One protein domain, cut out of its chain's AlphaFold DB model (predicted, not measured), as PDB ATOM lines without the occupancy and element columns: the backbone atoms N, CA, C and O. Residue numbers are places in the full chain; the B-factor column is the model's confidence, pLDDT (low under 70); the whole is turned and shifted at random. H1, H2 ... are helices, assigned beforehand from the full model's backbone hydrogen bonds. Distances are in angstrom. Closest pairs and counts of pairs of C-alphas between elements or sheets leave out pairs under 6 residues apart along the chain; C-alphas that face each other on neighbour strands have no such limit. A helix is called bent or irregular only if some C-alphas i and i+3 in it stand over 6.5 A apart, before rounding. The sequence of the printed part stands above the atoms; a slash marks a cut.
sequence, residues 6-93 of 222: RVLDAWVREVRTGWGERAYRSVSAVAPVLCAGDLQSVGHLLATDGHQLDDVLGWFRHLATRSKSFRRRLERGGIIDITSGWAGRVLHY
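AT A GLANCE: This is residues 6 to 93 of the 222 residues of an uncharacterized protein of Actinobacteria bacterium (UniProt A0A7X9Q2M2). Four helical pieces, H1a, H1b, H2 and H4b, stand side by side in a curved row, each turned somewhat from the one before, and H3 lies in the hollow of the curve, loosely held at the H4b edge. H1 folds back on itself into its arms H1a and H1b, while H4a runs from the end of H3 across one end of the body toward H4b. The 88 printed residues hold four named helices, H1 to H4 in chain order, and no named strand: the class is all helix. The whole is compact and rounded, with a radius of gyration of the C-alphas of 11.8 A and spans of 35 by 30 by 21 A.

HOW THE PARTS SIT: H1, residues 6 to 36, was assigned as one helix by its hydrogen bonds but is bent: C-alphas 18 and 21 are 9.5 A apart. Its arms H1a, residues 6 to 18, and H1b, residues 21 to 36, touch, opposite ways at a shallow tilt of 25 degrees; their closest C-alphas, of Arg 16 and Tyr 24, are 4.7 A apart. H1b is irregular, with C-alphas 29 and 32 7.0 A apart, and has a kink of 35 degrees near residue 29. H1b and H2, residues 39 to 48, form a helical hairpin at a shallow tilt of 26 degrees; their closest C-alphas, of Val 30 and Val 42, are 6.0 A apart. H3, residues 53 to 66, touches H1a, opposite ways at a steep tilt of 43 degrees, closest at the C-alphas of Trp 11 and Leu 63, 5.9 A. H2 and H3 are close but not clearly touching, with the C-alphas of Leu 46 and Val 56 closest at 7.3 A. H4, residues 68 to 92, likewise assigned as one helix by its hydrogen bonds, is bent: C-alphas 76 and 79 are 8.0 A apart, and its arms H4a, residues 68 to 76, and H4b, residues 79 to 92, stand at a steep tilt of 59 degrees. H3, with residues 61 to 65 alone, and H4a touch only at the corner, closest at the C-alphas of Ala 64 and Arg 71, 4.4 A. H4b touches H2, the same way at a steep tilt of 40 degrees, closest at the C-alphas of Gln 40 and Gly 85, 4.1 A. H3, with residues 53 to 57 alone, and H4b only just touch, with 3 pairs of C-alphas within 8 A, closest at Leu 53 and Thr 83, 7.3 A. In H1a, H2, H4a and H4b every O i to N i+4 pair is within hydrogen-bond range; in H1b 10 of 12 are, in H3 9 of 10.

IN THESE COORDINATES: H1a begins at C-alpha 6, (77.965, 63.027, 131.192), and is 18.3 A long; H1b is 24.0 A. H3 begins at C-alpha 53, (98.246, 75.403, 122.287), and is 20.5 A. H4b is 19.6 A and ends at C-alpha 92, (108.093, 67.065, 113.150). H2 is 14.2 A and H4a 12.4 A.

THE WHOLE: The C-alphas farthest apart, of Arg 6 and His 92, are 35.3 A apart. The printed part has no cut, and its three links are tight. Mean pLDDT of the printed part is 86.4; residue 50 and residues 91 to 93 are under 70.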
ATOM      1  N   ARG A   6      78.698  61.763 130.973       88.69
ATOM      2  CA  ARG A   6      77.965  63.027 131.192       88.69
ATOM      3  C   ARG A   6      78.877  64.253 131.353       88.69
ATOM      4  O   ARG A   6      78.488  65.347 130.966       88.69
ATOM      5  N   VAL A   7      80.070  64.083 131.933       88.94
ATOM      6  CA  VAL A   7      81.047  65.173 132.101       88.94
ATOM      7  C   VAL A   7      81.711  65.511 130.768       88.94
ATOM      8  O   VAL A   7      81.896  66.689 130.482       88.94
ATOM      9  N   LEU A   8      82.014  64.506 129.941       89.44
ATOM     10  CA  LEU A   8      82.550  64.710 128.592       89.44
ATOM     11  C   LEU A   8      81.523  65.388 127.682       89.44
ATOM     12  O   LEU A   8      81.848  66.390 127.060       89.44
ATOM     13  N   ASP A   9      80.273  64.922 127.684       90.62
ATOM     14  CA  ASP A   9      79.200  65.513 126.872       90.62
ATOM     15  C   ASP A   9      78.913  66.973 127.270       90.62
ATOM     16  O   ASP A   9      78.535  67.803 126.444       90.62
ATOM     17  N   ALA A  10      79.060  67.304 128.558       91.44
ATOM     18  CA  ALA A  10      78.933  68.675 129.043       91.44
ATOM     19  C   ALA A  10      80.145  69.535 128.652       91.44
ATOM     20  O   ALA A  10      79.971  70.667 128.215       91.44
ATOM     21  N   TRP A  11      81.360  68.994 128.771       93.88
ATOM     22  CA  TRP A  11      82.586  69.672 128.353       93.88
ATOM     23  C   TRP A  11      82.586  69.993 126.856       93.88
ATOM     24  O   TRP A  11      82.800  71.142 126.487       93.88
ATOM     25  N   VAL A  12      82.262  69.020 126.004       92.75
ATOM     26  CA  VAL A  12      82.199  69.198 124.546       92.75
ATOM     27  C   VAL A  12      81.197  70.294 124.161       92.75
ATOM     28  O   VAL A  12      81.506  71.157 123.339       92.75
ATOM     29  N   ARG A  13      80.007  70.303 124.779       92.69
ATOM     30  CA  ARG A  13      79.002  71.352 124.537       92.69
ATOM     31  C   ARG A  13      79.490  72.738 124.939       92.69
ATOM     32  O   ARG A  13      79.154  73.708 124.281       92.69
ATOM     33  N   GLU A  14      80.289  72.844 125.985       91.62
ATOM     34  CA  GLU A  14      80.790  74.141 126.440       91.62
ATOM     35  C   GLU A  14      82.001  74.626 125.674       91.62
ATOM     36  O   GLU A  14      82.129  75.828 125.474       91.62
ATOM     37  N   VAL A  15      82.840  73.715 125.180       91.62
ATOM     38  CA  VAL A  15      83.855  74.077 124.189       91.62
ATOM     39  C   VAL A  15      83.175  74.669 122.954       91.62
ATOM     40  O   VAL A  15      83.628  75.690 122.450       91.62
ATOM     41  N   ARG A  16      82.031  74.115 122.525       92.69
ATOM     42  CA  ARG A  16      81.221  74.714 121.454       92.69
ATOM     43  C   ARG A  16      80.766  76.132 121.793       92.69
ATOM     44  O   ARG A  16      80.907  77.022 120.964       92.69
ATOM     45  N   THR A  17      80.228  76.344 122.994       91.06
ATOM     46  CA  THR A  17      79.735  77.662 123.421       91.06
ATOM     47  C   THR A  17      80.860  78.688 123.578       91.06
ATOM     48  O   THR A  17      80.658  79.848 123.241       91.06
ATOM     49  N   GLY A  18      82.030  78.284 124.083       90.12
ATOM     50  CA  GLY A  18      83.145  79.195 124.369       90.12
ATOM     51  C   GLY A  18      84.120  79.418 123.208       90.12
ATOM     52  O   GLY A  18      84.678  80.500 123.099       90.12
ATOM     53  N   TRP A  19      84.316  78.419 122.339       89.12
ATOM     54  CA  TRP A  19      85.337  78.420 121.274       89.12
ATOM     55  C   TRP A  19      84.780  78.059 119.885       89.12
ATOM     56  O   TRP A  19      85.524  77.957 118.909       89.12
ATOM     57  N   GLY A  20      83.463  77.878 119.763       88.94
ATOM     58  CA  GLY A  20      82.775  77.737 118.484       88.94
ATOM     59  C   GLY A  20      82.787  76.332 117.869       88.94
ATOM     60  O   GLY A  20      83.232  75.336 118.446       88.94
ATOM     61  N   GLU A  21      82.246  76.254 116.652       85.62
ATOM     62  CA  GLU A  21      81.947  74.993 115.959       85.62
ATOM     63  C   GLU A  21      83.208  74.210 115.559       85.62
ATOM     64  O   GLU A  21      83.223  72.980 115.623       85.62
ATOM     65  N   ARG A  22      84.288  74.907 115.180       82.50
ATOM     66  CA  ARG A  22      85.566  74.273 114.815       82.50
ATOM     67  C   ARG A  22      86.173  73.545 116.013       82.50
ATOM     68  O   ARG A  22      86.537  72.379 115.892       82.50
ATOM     69  N   ALA A  23      86.221  74.205 117.171       85.19
ATOM     70  CA  ALA A  23      86.703  73.606 118.408       85.19
ATOM     71  C   ALA A  23      85.842  72.398 118.803       85.19
ATOM     72  O   ALA A  23      86.383  71.324 119.056       85.19
ATOM     73  N   TYR A  24      84.509  72.538 118.759       91.50
ATOM     74  CA  TYR A  24      83.557  71.456 119.037       91.50
ATOM     75  C   TYR A  24      83.816  70.189 118.218       91.50
ATOM     76  O   TYR A  24      83.840  69.095 118.790       91.50
ATOM     77  N   ARG A  25      84.022  70.315 116.900       88.19
ATOM     78  CA  ARG A  25      84.287  69.161 116.025       88.19
ATOM     79  C   ARG A  25      85.557  68.428 116.451       88.19
ATOM     80  O   ARG A  25      85.517  67.213 116.637       88.19
ATOM     81  N   SER A  26      86.636  69.166 116.697       88.62
ATOM     82  CA  SER A  26      87.916  68.592 117.116       88.62
ATOM     83  C   SER A  26      87.860  67.969 118.512       88.62
ATOM     84  O   SER A  26      88.301  66.832 118.683       88.62
ATOM     85  N   VAL A  27      87.248  68.625 119.512       91.88
ATOM     86  CA  VAL A  27      87.109  68.014 120.850       91.88
ATOM     87  C   VAL A  27      86.184  66.796 120.854       91.88
ATOM     88  O   VAL A  27      86.442  65.840 121.585       91.88
ATOM     89  N   SER A  28      85.147  66.790 120.013       91.00
ATOM     90  CA  SER A  28      84.271  65.624 119.832       91.00
ATOM     91  C   SER A  28      85.031  64.443 119.229       91.00
ATOM     92  O   SER A  28      84.837  63.311 119.670       91.00
ATOM     93  N   ALA A  29      85.924  64.705 118.269       88.94
ATOM     94  CA  ALA A  29      86.747  63.686 117.627       88.94
ATOM     95  C   ALA A  29      87.799  63.082 118.575       88.94
ATOM     96  O   ALA A  29      88.035  61.875 118.535       88.94
ATOM     97  N   VAL A  30      88.395  63.882 119.470       90.12
ATOM     98  CA  VAL A  30      89.416  63.386 120.418       90.12
ATOM     99  C   VAL A  30      88.838  62.857 121.737       90.12
ATOM    100  O   VAL A  30      89.552  62.189 122.485       90.12
ATOM    101  N   ALA A  31      87.558  63.099 122.044       86.88
ATOM    102  CA  ALA A  31      86.921  62.621 123.277       86.88
ATOM    103  C   ALA A  31      87.018  61.089 123.490       86.88
ATOM    104  O   ALA A  31      87.290  60.676 124.623       86.88
ATOM    105  N   PRO A  32      86.875  60.225 122.463       83.06
ATOM    106  CA  PRO A  32      87.105  58.784 122.605       83.06
ATOM    107  C   PRO A  32      88.566  58.435 122.932       83.06
ATOM    108  O   PRO A  32      88.823  57.595 123.795       83.06
ATOM    109  N   VAL A  33      89.526  59.117 122.300       82.94
ATOM    110  CA  VAL A  33      90.975  58.917 122.517       82.94
ATOM    111  C   VAL A  33      91.376  59.354 123.929       82.94
ATOM    112  O   VAL A  33      92.117  58.667 124.635       82.94
ATOM    113  N   LEU A  34      90.780  60.444 124.414       84.31
ATOM    114  CA  LEU A  34      90.952  60.942 125.776       84.31
ATOM    115  C   LEU A  34      90.563  59.895 126.837       84.31
ATOM    116  O   LEU A  34      91.222  59.787 127.884       84.31
ATOM    117  N   CYS A  35      89.508  59.114 126.563       77.81
ATOM    118  CA  CYS A  35      89.067  57.998 127.400       77.81
ATOM    119  C   CYS A  35      90.031  56.807 127.380       77.81
ATOM    120  O   CYS A  35      90.119  56.111 128.395       77.81
ATOM    121  N   ALA A  36      90.739  56.586 126.269       77.19
ATOM    122  CA  ALA A  36      91.688  55.486 126.105       77.19
ATOM    123  C   ALA A  36      92.972  55.669 126.929       77.19
ATOM    124  O   ALA A  36      93.626  54.688 127.263       77.19
ATOM    125  N   GLY A  37      93.299  56.899 127.335       77.44
ATOM    126  CA  GLY A  37      94.450  57.147 128.206       77.44
ATOM    127  C   GLY A  37      95.636  57.831 127.526       77.44
ATOM    128  O   GLY A  37      96.570  58.225 128.221       77.44
ATOM    129  N   ASP A  38      95.559  58.080 126.227       86.38
ATOM    130  CA  ASP A  38      96.663  58.636 125.453       86.38
ATOM    131  C   ASP A  38      96.512  60.155 125.265       86.38
ATOM    132  O   ASP A  38      95.808  60.627 124.374       86.38
ATOM    133  N   LEU A  39      97.126  60.936 126.159       91.12
ATOM    134  CA  LEU A  39      97.100  62.403 126.082       91.12
ATOM    135  C   LEU A  39      98.041  62.961 125.015       91.12
ATOM    136  O   LEU A  39      97.783  64.043 124.488       91.12
ATOM    137  N   GLN A  40      99.089  62.216 124.678       90.75
ATOM    138  CA  GLN A  40     100.038  62.613 123.654       90.75
ATOM    139  C   GLN A  40      99.379  62.556 122.272       90.75
ATOM    140  O   GLN A  40      99.428  63.539 121.532       90.75
ATOM    141  N   SER A  41      98.658  61.477 121.956       88.69
ATOM    142  CA  SER A  41      97.869  61.389 120.718       88.69
ATOM    143  C   SER A  41      96.760  62.436 120.653       88.69
ATOM    144  O   SER A  41      96.486  62.979 119.586       88.69
ATOM    145  N   VAL A  42      96.147  62.787 121.788       92.25
ATOM    146  CA  VAL A  42      95.182  63.897 121.839       92.25
ATOM    147  C   VAL A  42      95.848  65.220 121.449       92.25
ATOM    148  O   VAL A  42      95.324  65.925 120.589       92.25
ATOM    149  N   GLY A  43      97.014  65.543 122.021       89.50
ATOM    150  CA  GLY A  43      97.782  66.732 121.639       89.50
ATOM    151  C   GLY A  43      98.160  66.738 120.155       89.50
ATOM    152  O   GLY A  43      98.004  67.752 119.476       89.50
ATOM    153  N   HIS A  44      98.573  65.584 119.629       86.69
ATOM    154  CA  HIS A  44      98.919  65.399 118.220       86.69
ATOM    155  C   HIS A  44      97.734  65.648 117.272       86.69
ATOM    156  O   HIS A  44      97.876  66.334 116.257       86.69
ATOM    157  N   LEU A  45      96.558  65.098 117.584       86.31
ATOM    158  CA  LEU A  45      95.355  65.272 116.768       86.31
ATOM    159  C   LEU A  45      94.909  66.737 116.751       86.31
ATOM    160  O   LEU A  45      94.637  67.287 115.690       86.31
ATOM    161  N   LEU A  46      94.929  67.404 117.906       88.19
ATOM    162  CA  LEU A  46      94.543  68.814 117.997       88.19
ATOM    163  C   LEU A  46      95.540  69.753 117.303       88.19
ATOM    164  O   LEU A  46      95.125  70.754 116.723       88.19
ATOM    165  N   ALA A  47      96.834  69.421 117.310       79.94
ATOM    166  CA  ALA A  47      97.831  70.117 116.496       79.94
ATOM    167  C   ALA A  47      97.591  69.917 114.991       79.94
ATOM    168  O   ALA A  47      97.737  70.855 114.214       79.94
ATOM    169  N   THR A  48      97.203  68.706 114.579       76.25
ATOM    170  CA  THR A  48      96.883  68.395 113.174       76.25
ATOM    171  C   THR A  48      95.672  69.191 112.687       76.25
ATOM    172  O   THR A  48      95.685  69.706 111.574       76.25
ATOM    173  N   ASP A  49      94.676  69.377 113.551       75.56
ATOM    174  CA  ASP A  49      93.497  70.207 113.278       75.56
ATOM    175  C   ASP A  49      93.787  71.725 113.298       75.56
ATOM    176  O   ASP A  49      92.888  72.538 113.047       75.56
ATOM    177  N   GLY A  50      95.033  72.122 113.584       67.56
ATOM    178  CA  GLY A  50      95.473  73.514 113.590       67.56
ATOM    179  C   GLY A  50      94.897  74.321 114.744       67.56
ATOM    180  O   GLY A  50      94.387  75.416 114.534       67.56
ATOM    181  N   HIS A  51      94.888  73.765 115.955       80.00
ATOM    182  CA  HIS A  51      94.483  74.513 117.145       80.00
ATOM    183  C   HIS A  51      95.688  75.054 117.896       80.00
ATOM    184  O   HIS A  51      96.705  74.370 118.049       80.00
ATOM    185  N   GLN A  52      95.557  76.281 118.398       78.75
ATOM    186  CA  GLN A  52      96.588  76.914 119.209       78.75
ATOM    187  C   GLN A  52      96.739  76.193 120.543       78.75
ATOM    188  O   GLN A  52      95.754  75.760 121.142       78.75
ATOM    189  N   LEU A  53      97.977  76.091 121.029       83.44
ATOM    190  CA  LEU A  53      98.246  75.403 122.287       83.44
ATOM    191  C   LEU A  53      97.498  76.048 123.464       83.44
ATOM    192  O   LEU A  53      96.986  75.327 124.315       83.44
ATOM    193  N   ASP A  54      97.375  77.377 123.489       83.69
ATOM    194  CA  ASP A  54      96.658  78.090 124.551       83.69
ATOM    195  C   ASP A  54      95.166  77.741 124.591       83.69
ATOM    196  O   ASP A  54      94.630  77.475 125.671       83.69
ATOM    197  N   ASP A  55      94.516  77.644 123.429       87.12
ATOM    198  CA  ASP A  55      93.122  77.204 123.324       87.12
ATOM    199  C   ASP A  55      92.973  75.751 123.775       87.12
ATOM    200  O   ASP A  55      92.134  75.440 124.625       87.12
ATOM    201  N   VAL A  56      93.847  74.868 123.281       91.56
ATOM    202  CA  VAL A  56      93.880  73.448 123.655       91.56
ATOM    203  C   VAL A  56      94.018  73.291 125.174       91.56
ATOM    204  O   VAL A  56      93.237  72.574 125.809       91.56
ATOM    205  N   LEU A  57      94.972  73.995 125.787       92.62
ATOM    206  CA  LEU A  57      95.165  73.999 127.236       92.62
ATOM    207  C   LEU A  57      93.955  74.591 127.966       92.62
ATOM    208  O   LEU A  57      93.555  74.054 129.002       92.62
ATOM    209  N   GLY A  58      93.343  75.647 127.428       92.00
ATOM    210  CA  GLY A  58      92.104  76.236 127.930       92.00
ATOM    211  C   GLY A  58      90.969  75.215 128.018       92.00
ATOM    212  O   GLY A  58      90.356  75.058 129.080       92.00
ATOM    213  N   TRP A  59      90.746  74.433 126.959       95.00
ATOM    214  CA  TRP A  59      89.702  73.405 126.931       95.00
ATOM    215  C   TRP A  59      89.935  72.316 127.977       95.00
ATOM    216  O   TRP A  59      88.999  71.911 128.673       95.00
ATOM    217  N   PHE A  60      91.174  71.839 128.125       94.00
ATOM    218  CA  PHE A  60      91.489  70.785 129.094       94.00
ATOM    219  C   PHE A  60      91.502  71.286 130.540       94.00
ATOM    220  O   PHE A  60      91.058  70.559 131.436       94.00
ATOM    221  N   ARG A  61      91.914  72.534 130.787       92.81
ATOM    222  CA  ARG A  61      91.730  73.190 132.092       92.81
ATOM    223  C   ARG A  61      90.248  73.271 132.442       92.81
ATOM    224  O   ARG A  61      89.875  72.924 133.563       92.81
ATOM    225  N   HIS A  62      89.394  73.610 131.475       92.69
ATOM    226  CA  HIS A  62      87.945  73.628 131.673       92.69
ATOM    227  C   HIS A  62      87.394  72.246 132.051       92.69
ATOM    228  O   HIS A  62      86.674  72.116 133.042       92.69
ATOM    229  N   LEU A  63      87.814  71.176 131.369       92.44
ATOM    230  CA  LEU A  63      87.461  69.799 131.752       92.44
ATOM    231  C   LEU A  63      87.940  69.439 133.174       92.44
ATOM    232  O   LEU A  63      87.231  68.765 133.932       92.44
ATOM    233  N   ALA A  64      89.127  69.903 133.568       91.50
ATOM    234  CA  ALA A  64      89.693  69.669 134.895       91.50
ATOM    235  C   ALA A  64      88.918  70.374 136.021       91.50
ATOM    236  O   ALA A  64      88.901  69.886 137.159       91.50
ATOM    237  N   THR A  65      88.205  71.470 135.738       91.62
ATOM    238  CA  THR A  65      87.299  72.082 136.730       91.62
ATOM    239  C   THR A  65      86.155  71.133 137.111       91.62
ATOM    240  O   THR A  65      85.749  71.090 138.270       91.62
ATOM    241  N   ARG A  66      85.724  70.273 136.177       88.00
ATOM    242  CA  ARG A  66      84.544  69.394 136.309       88.00
ATOM    243  C   ARG A  66      84.849  67.965 136.709       88.00
ATOM    244  O   ARG A  66      83.971  67.233 137.161       88.00
ATOM    245  N   SER A  67      86.092  67.544 136.526       90.38
ATOM    246  CA  SER A  67      86.515  66.177 136.773       90.38
ATOM    247  C   SER A  67      87.731  66.166 137.687       90.38
ATOM    248  O   SER A  67      88.858  66.377 137.243       90.38
ATOM    249  N   LYS A  68      87.514  65.867 138.976       88.94
ATOM    250  CA  LYS A  68      88.605  65.710 139.959       88.94
ATOM    251  C   LYS A  68      89.625  64.660 139.509       88.94
ATOM    252  O   LYS A  68      90.816  64.825 139.741       88.94
ATOM    253  N   SER A  69      89.168  63.587 138.861       87.94
ATOM    254  CA  SER A  69      90.057  62.563 138.313       87.94
ATOM    255  C   SER A  69      90.897  63.115 137.164       87.94
ATOM    256  O   SER A  69      92.111  62.951 137.172       87.94
ATOM    257  N   PHE A  70      90.288  63.820 136.210       90.06
ATOM    258  CA  PHE A  70      91.035  64.418 135.103       90.06
ATOM    259  C   PHE A  70      92.015  65.497 135.575       90.06
ATOM    260  O   PHE A  70      93.148  65.525 135.113       90.06
ATOM    261  N   ARG A  71      91.630  66.311 136.562       92.12
ATOM    262  CA  ARG A  71      92.520  67.292 137.194       92.12
ATOM    263  C   ARG A  71      93.788  66.649 137.750       92.12
ATOM    264  O   ARG A  71      94.878  67.044 137.362       92.12
ATOM    265  N   ARG A  72      93.647  65.587 138.553       90.25
ATOM    266  CA  ARG A  72      94.802  64.831 139.071       90.25
ATOM    267  C   ARG A  72      95.666  64.246 137.956       90.25
ATOM    268  O   ARG A  72      96.865  64.097 138.133       90.25
ATOM    269  N   ARG A  73      95.065  63.865 136.824       88.62
ATOM    270  CA  ARG A  73      95.807  63.365 135.658       88.62
ATOM    271  C   ARG A  73      96.636  64.475 135.012       88.62
ATOM    272  O   ARG A  73      97.795  64.235 134.709       88.62
ATOM    273  N   LEU A  74      96.069  65.672 134.851       89.19
ATOM    274  CA  LEU A  74      96.800  66.839 134.354       89.19
ATOM    275  C   LEU A  74      97.956  67.235 135.284       89.19
ATOM    276  O   LEU A  74      99.065  67.443 134.804       89.19
ATOM    277  N   GLU A  75      97.713  67.270 136.597       89.00
ATOM    278  CA  GLU A  75      98.719  67.598 137.623       89.00
ATOM    279  C   GLU A  75      99.875  66.584 137.671       89.00
ATOM    280  O   GLU A  75     101.005  66.948 137.976       89.00
ATOM    281  N   ARG A  76      99.624  65.314 137.330       89.06
ATOM    282  CA  ARG A  76     100.631  64.234 137.302       89.06
ATOM    283  C   ARG A  76     101.405  64.139 135.981       89.06
ATOM    284  O   ARG A  76     101.842  63.055 135.614       89.06
ATOM    285  N   GLY A  77     101.541  65.245 135.257       86.44
ATOM    286  CA  GLY A  77     102.266  65.287 133.985       86.44
ATOM    287  C   GLY A  77     101.382  65.183 132.743       86.44
ATOM    288  O   GLY A  77     101.876  65.380 131.644       86.44
ATOM    289  N   GLY A  78     100.063  65.008 132.880       87.62
ATOM    290  CA  GLY A  78      99.176  64.968 131.717       87.62
ATOM    291  C   GLY A  78      99.168  66.262 130.894       87.62
ATOM    292  O   GLY A  78      98.914  66.215 129.697       87.62
ATOM    293  N   ILE A  79      99.477  67.416 131.499       90.44
ATOM    294  CA  ILE A  79      99.705  68.659 130.739       90.44
ATOM    295  C   ILE A  79     100.919  68.509 129.819       90.44
ATOM    296  O   ILE A  79     100.833  68.888 128.656       90.44
ATOM    297  N   ILE A  80     102.008  67.928 130.332       88.19
ATOM    298  CA  ILE A  80     103.246  67.690 129.583       88.19
ATOM    299  C   ILE A  80     102.980  66.720 128.433       88.19
ATOM    300  O   ILE A  80     103.467  66.949 127.334       88.19
ATOM    301  N   ASP A  81     102.167  65.685 128.638       90.62
ATOM    302  CA  ASP A  81     101.823  64.741 127.570       90.62
ATOM    303  C   ASP A  81     101.070  65.433 126.420       90.62
ATOM    304  O   ASP A  81     101.422  65.257 125.251       90.62
ATOM    305  N   ILE A  82     100.065  66.265 126.736       90.62
ATOM    306  CA  ILE A  82      99.298  67.021 125.727       90.62
ATOM    307  C   ILE A  82     100.214  67.999 124.989       90.62
ATOM    308  O   ILE A  82     100.187  68.051 123.758       90.62
ATOM    309  N   THR A  83     101.037  68.762 125.714       87.12
ATOM    310  CA  THR A  83     101.939  69.740 125.094       87.12
ATOM    311  C   THR A  83     103.033  69.067 124.280       87.12
ATOM    312  O   THR A  83     103.354  69.555 123.203       87.12
ATOM    313  N   SER A  84     103.564  67.929 124.727       84.19
ATOM    314  CA  SER A  84     104.588  67.162 124.007       84.19
ATOM    315  C   SER A  84     104.026  66.530 122.740       84.19
ATOM    316  O   SER A  84     104.684  66.553 121.704       84.19
ATOM    317  N   GLY A  85     102.795  66.011 122.780       86.38
ATOM    318  CA  GLY A  85     102.103  65.519 121.590       86.38
ATOM    319  C   GLY A  85     101.827  66.624 120.574       86.38
ATOM    320  O   GLY A  85     102.087  66.457 119.382       86.38
ATOM    321  N   TRP A  86     101.364  67.778 121.061       89.06
ATOM    322  CA  TRP A  86     101.132  68.962 120.237       89.06
ATOM    323  C   TRP A  86     102.437  69.486 119.619       89.06
ATOM    324  O   TRP A  86     102.533  69.620 118.401       89.06
ATOM    325  N   ALA A  87     103.474  69.704 120.431       79.50
ATOM    326  CA  ALA A  87     104.769  70.222 119.993       79.50
ATOM    327  C   ALA A  87     105.498  69.232 119.085       79.50
ATOM    328  O   ALA A  87     106.019  69.620 118.044       79.50
ATOM    329  N   GLY A  88     105.485  67.942 119.432       76.81
ATOM    330  CA  GLY A  88     106.033  66.876 118.602       76.81
ATOM    331  C   GLY A  88     105.417  66.899 117.210       76.81
ATOM    332  O   GLY A  88     106.146  66.853 116.221       76.81
ATOM    333  N   ARG A  89     104.094  67.083 117.126       74.25
ATOM    334  CA  ARG A  89     103.412  67.226 115.843       74.25
ATOM    335  C   ARG A  89     103.780  68.513 115.119       74.25
ATOM    336  O   ARG A  89     104.122  68.433 113.954       74.25
ATOM    337  N   VAL A  90     103.743  69.668 115.775       70.44
ATOM    338  CA  VAL A  90     104.056  70.960 115.140       70.44
ATOM    339  C   VAL A  90     105.501  71.029 114.626       70.44
ATOM    340  O   VAL A  90     105.750  71.609 113.570       70.44
ATOM    341  N   LEU A  91     106.449  70.420 115.339       66.00
ATOM    342  CA  LEU A  91     107.876  70.461 115.008       66.00
ATOM    343  C   LEU A  91     108.296  69.406 113.970       66.00
ATOM    344  O   LEU A  91     109.167  69.695 113.155       66.00
ATOM    345  N   HIS A  92     107.683  68.215 113.979       58.31
ATOM    346  CA  HIS A  92     108.093  67.065 113.150       58.31
ATOM    347  C   HIS A  92     107.091  66.721 112.040       58.31
ATOM    348  O   HIS A  92     107.119  65.617 111.497       58.31
ATOM    349  N   TYR A  93     106.156  67.616 111.714       57.50
ATOM    350  CA  TYR A  93     105.253  67.373 110.594       57.50
ATOM    351  C   TYR A  93     106.035  67.496 109.273       57.50
ATOM    352  O   TYR A  93     106.217  68.591 108.741       57.50
TER     353      TYR A  93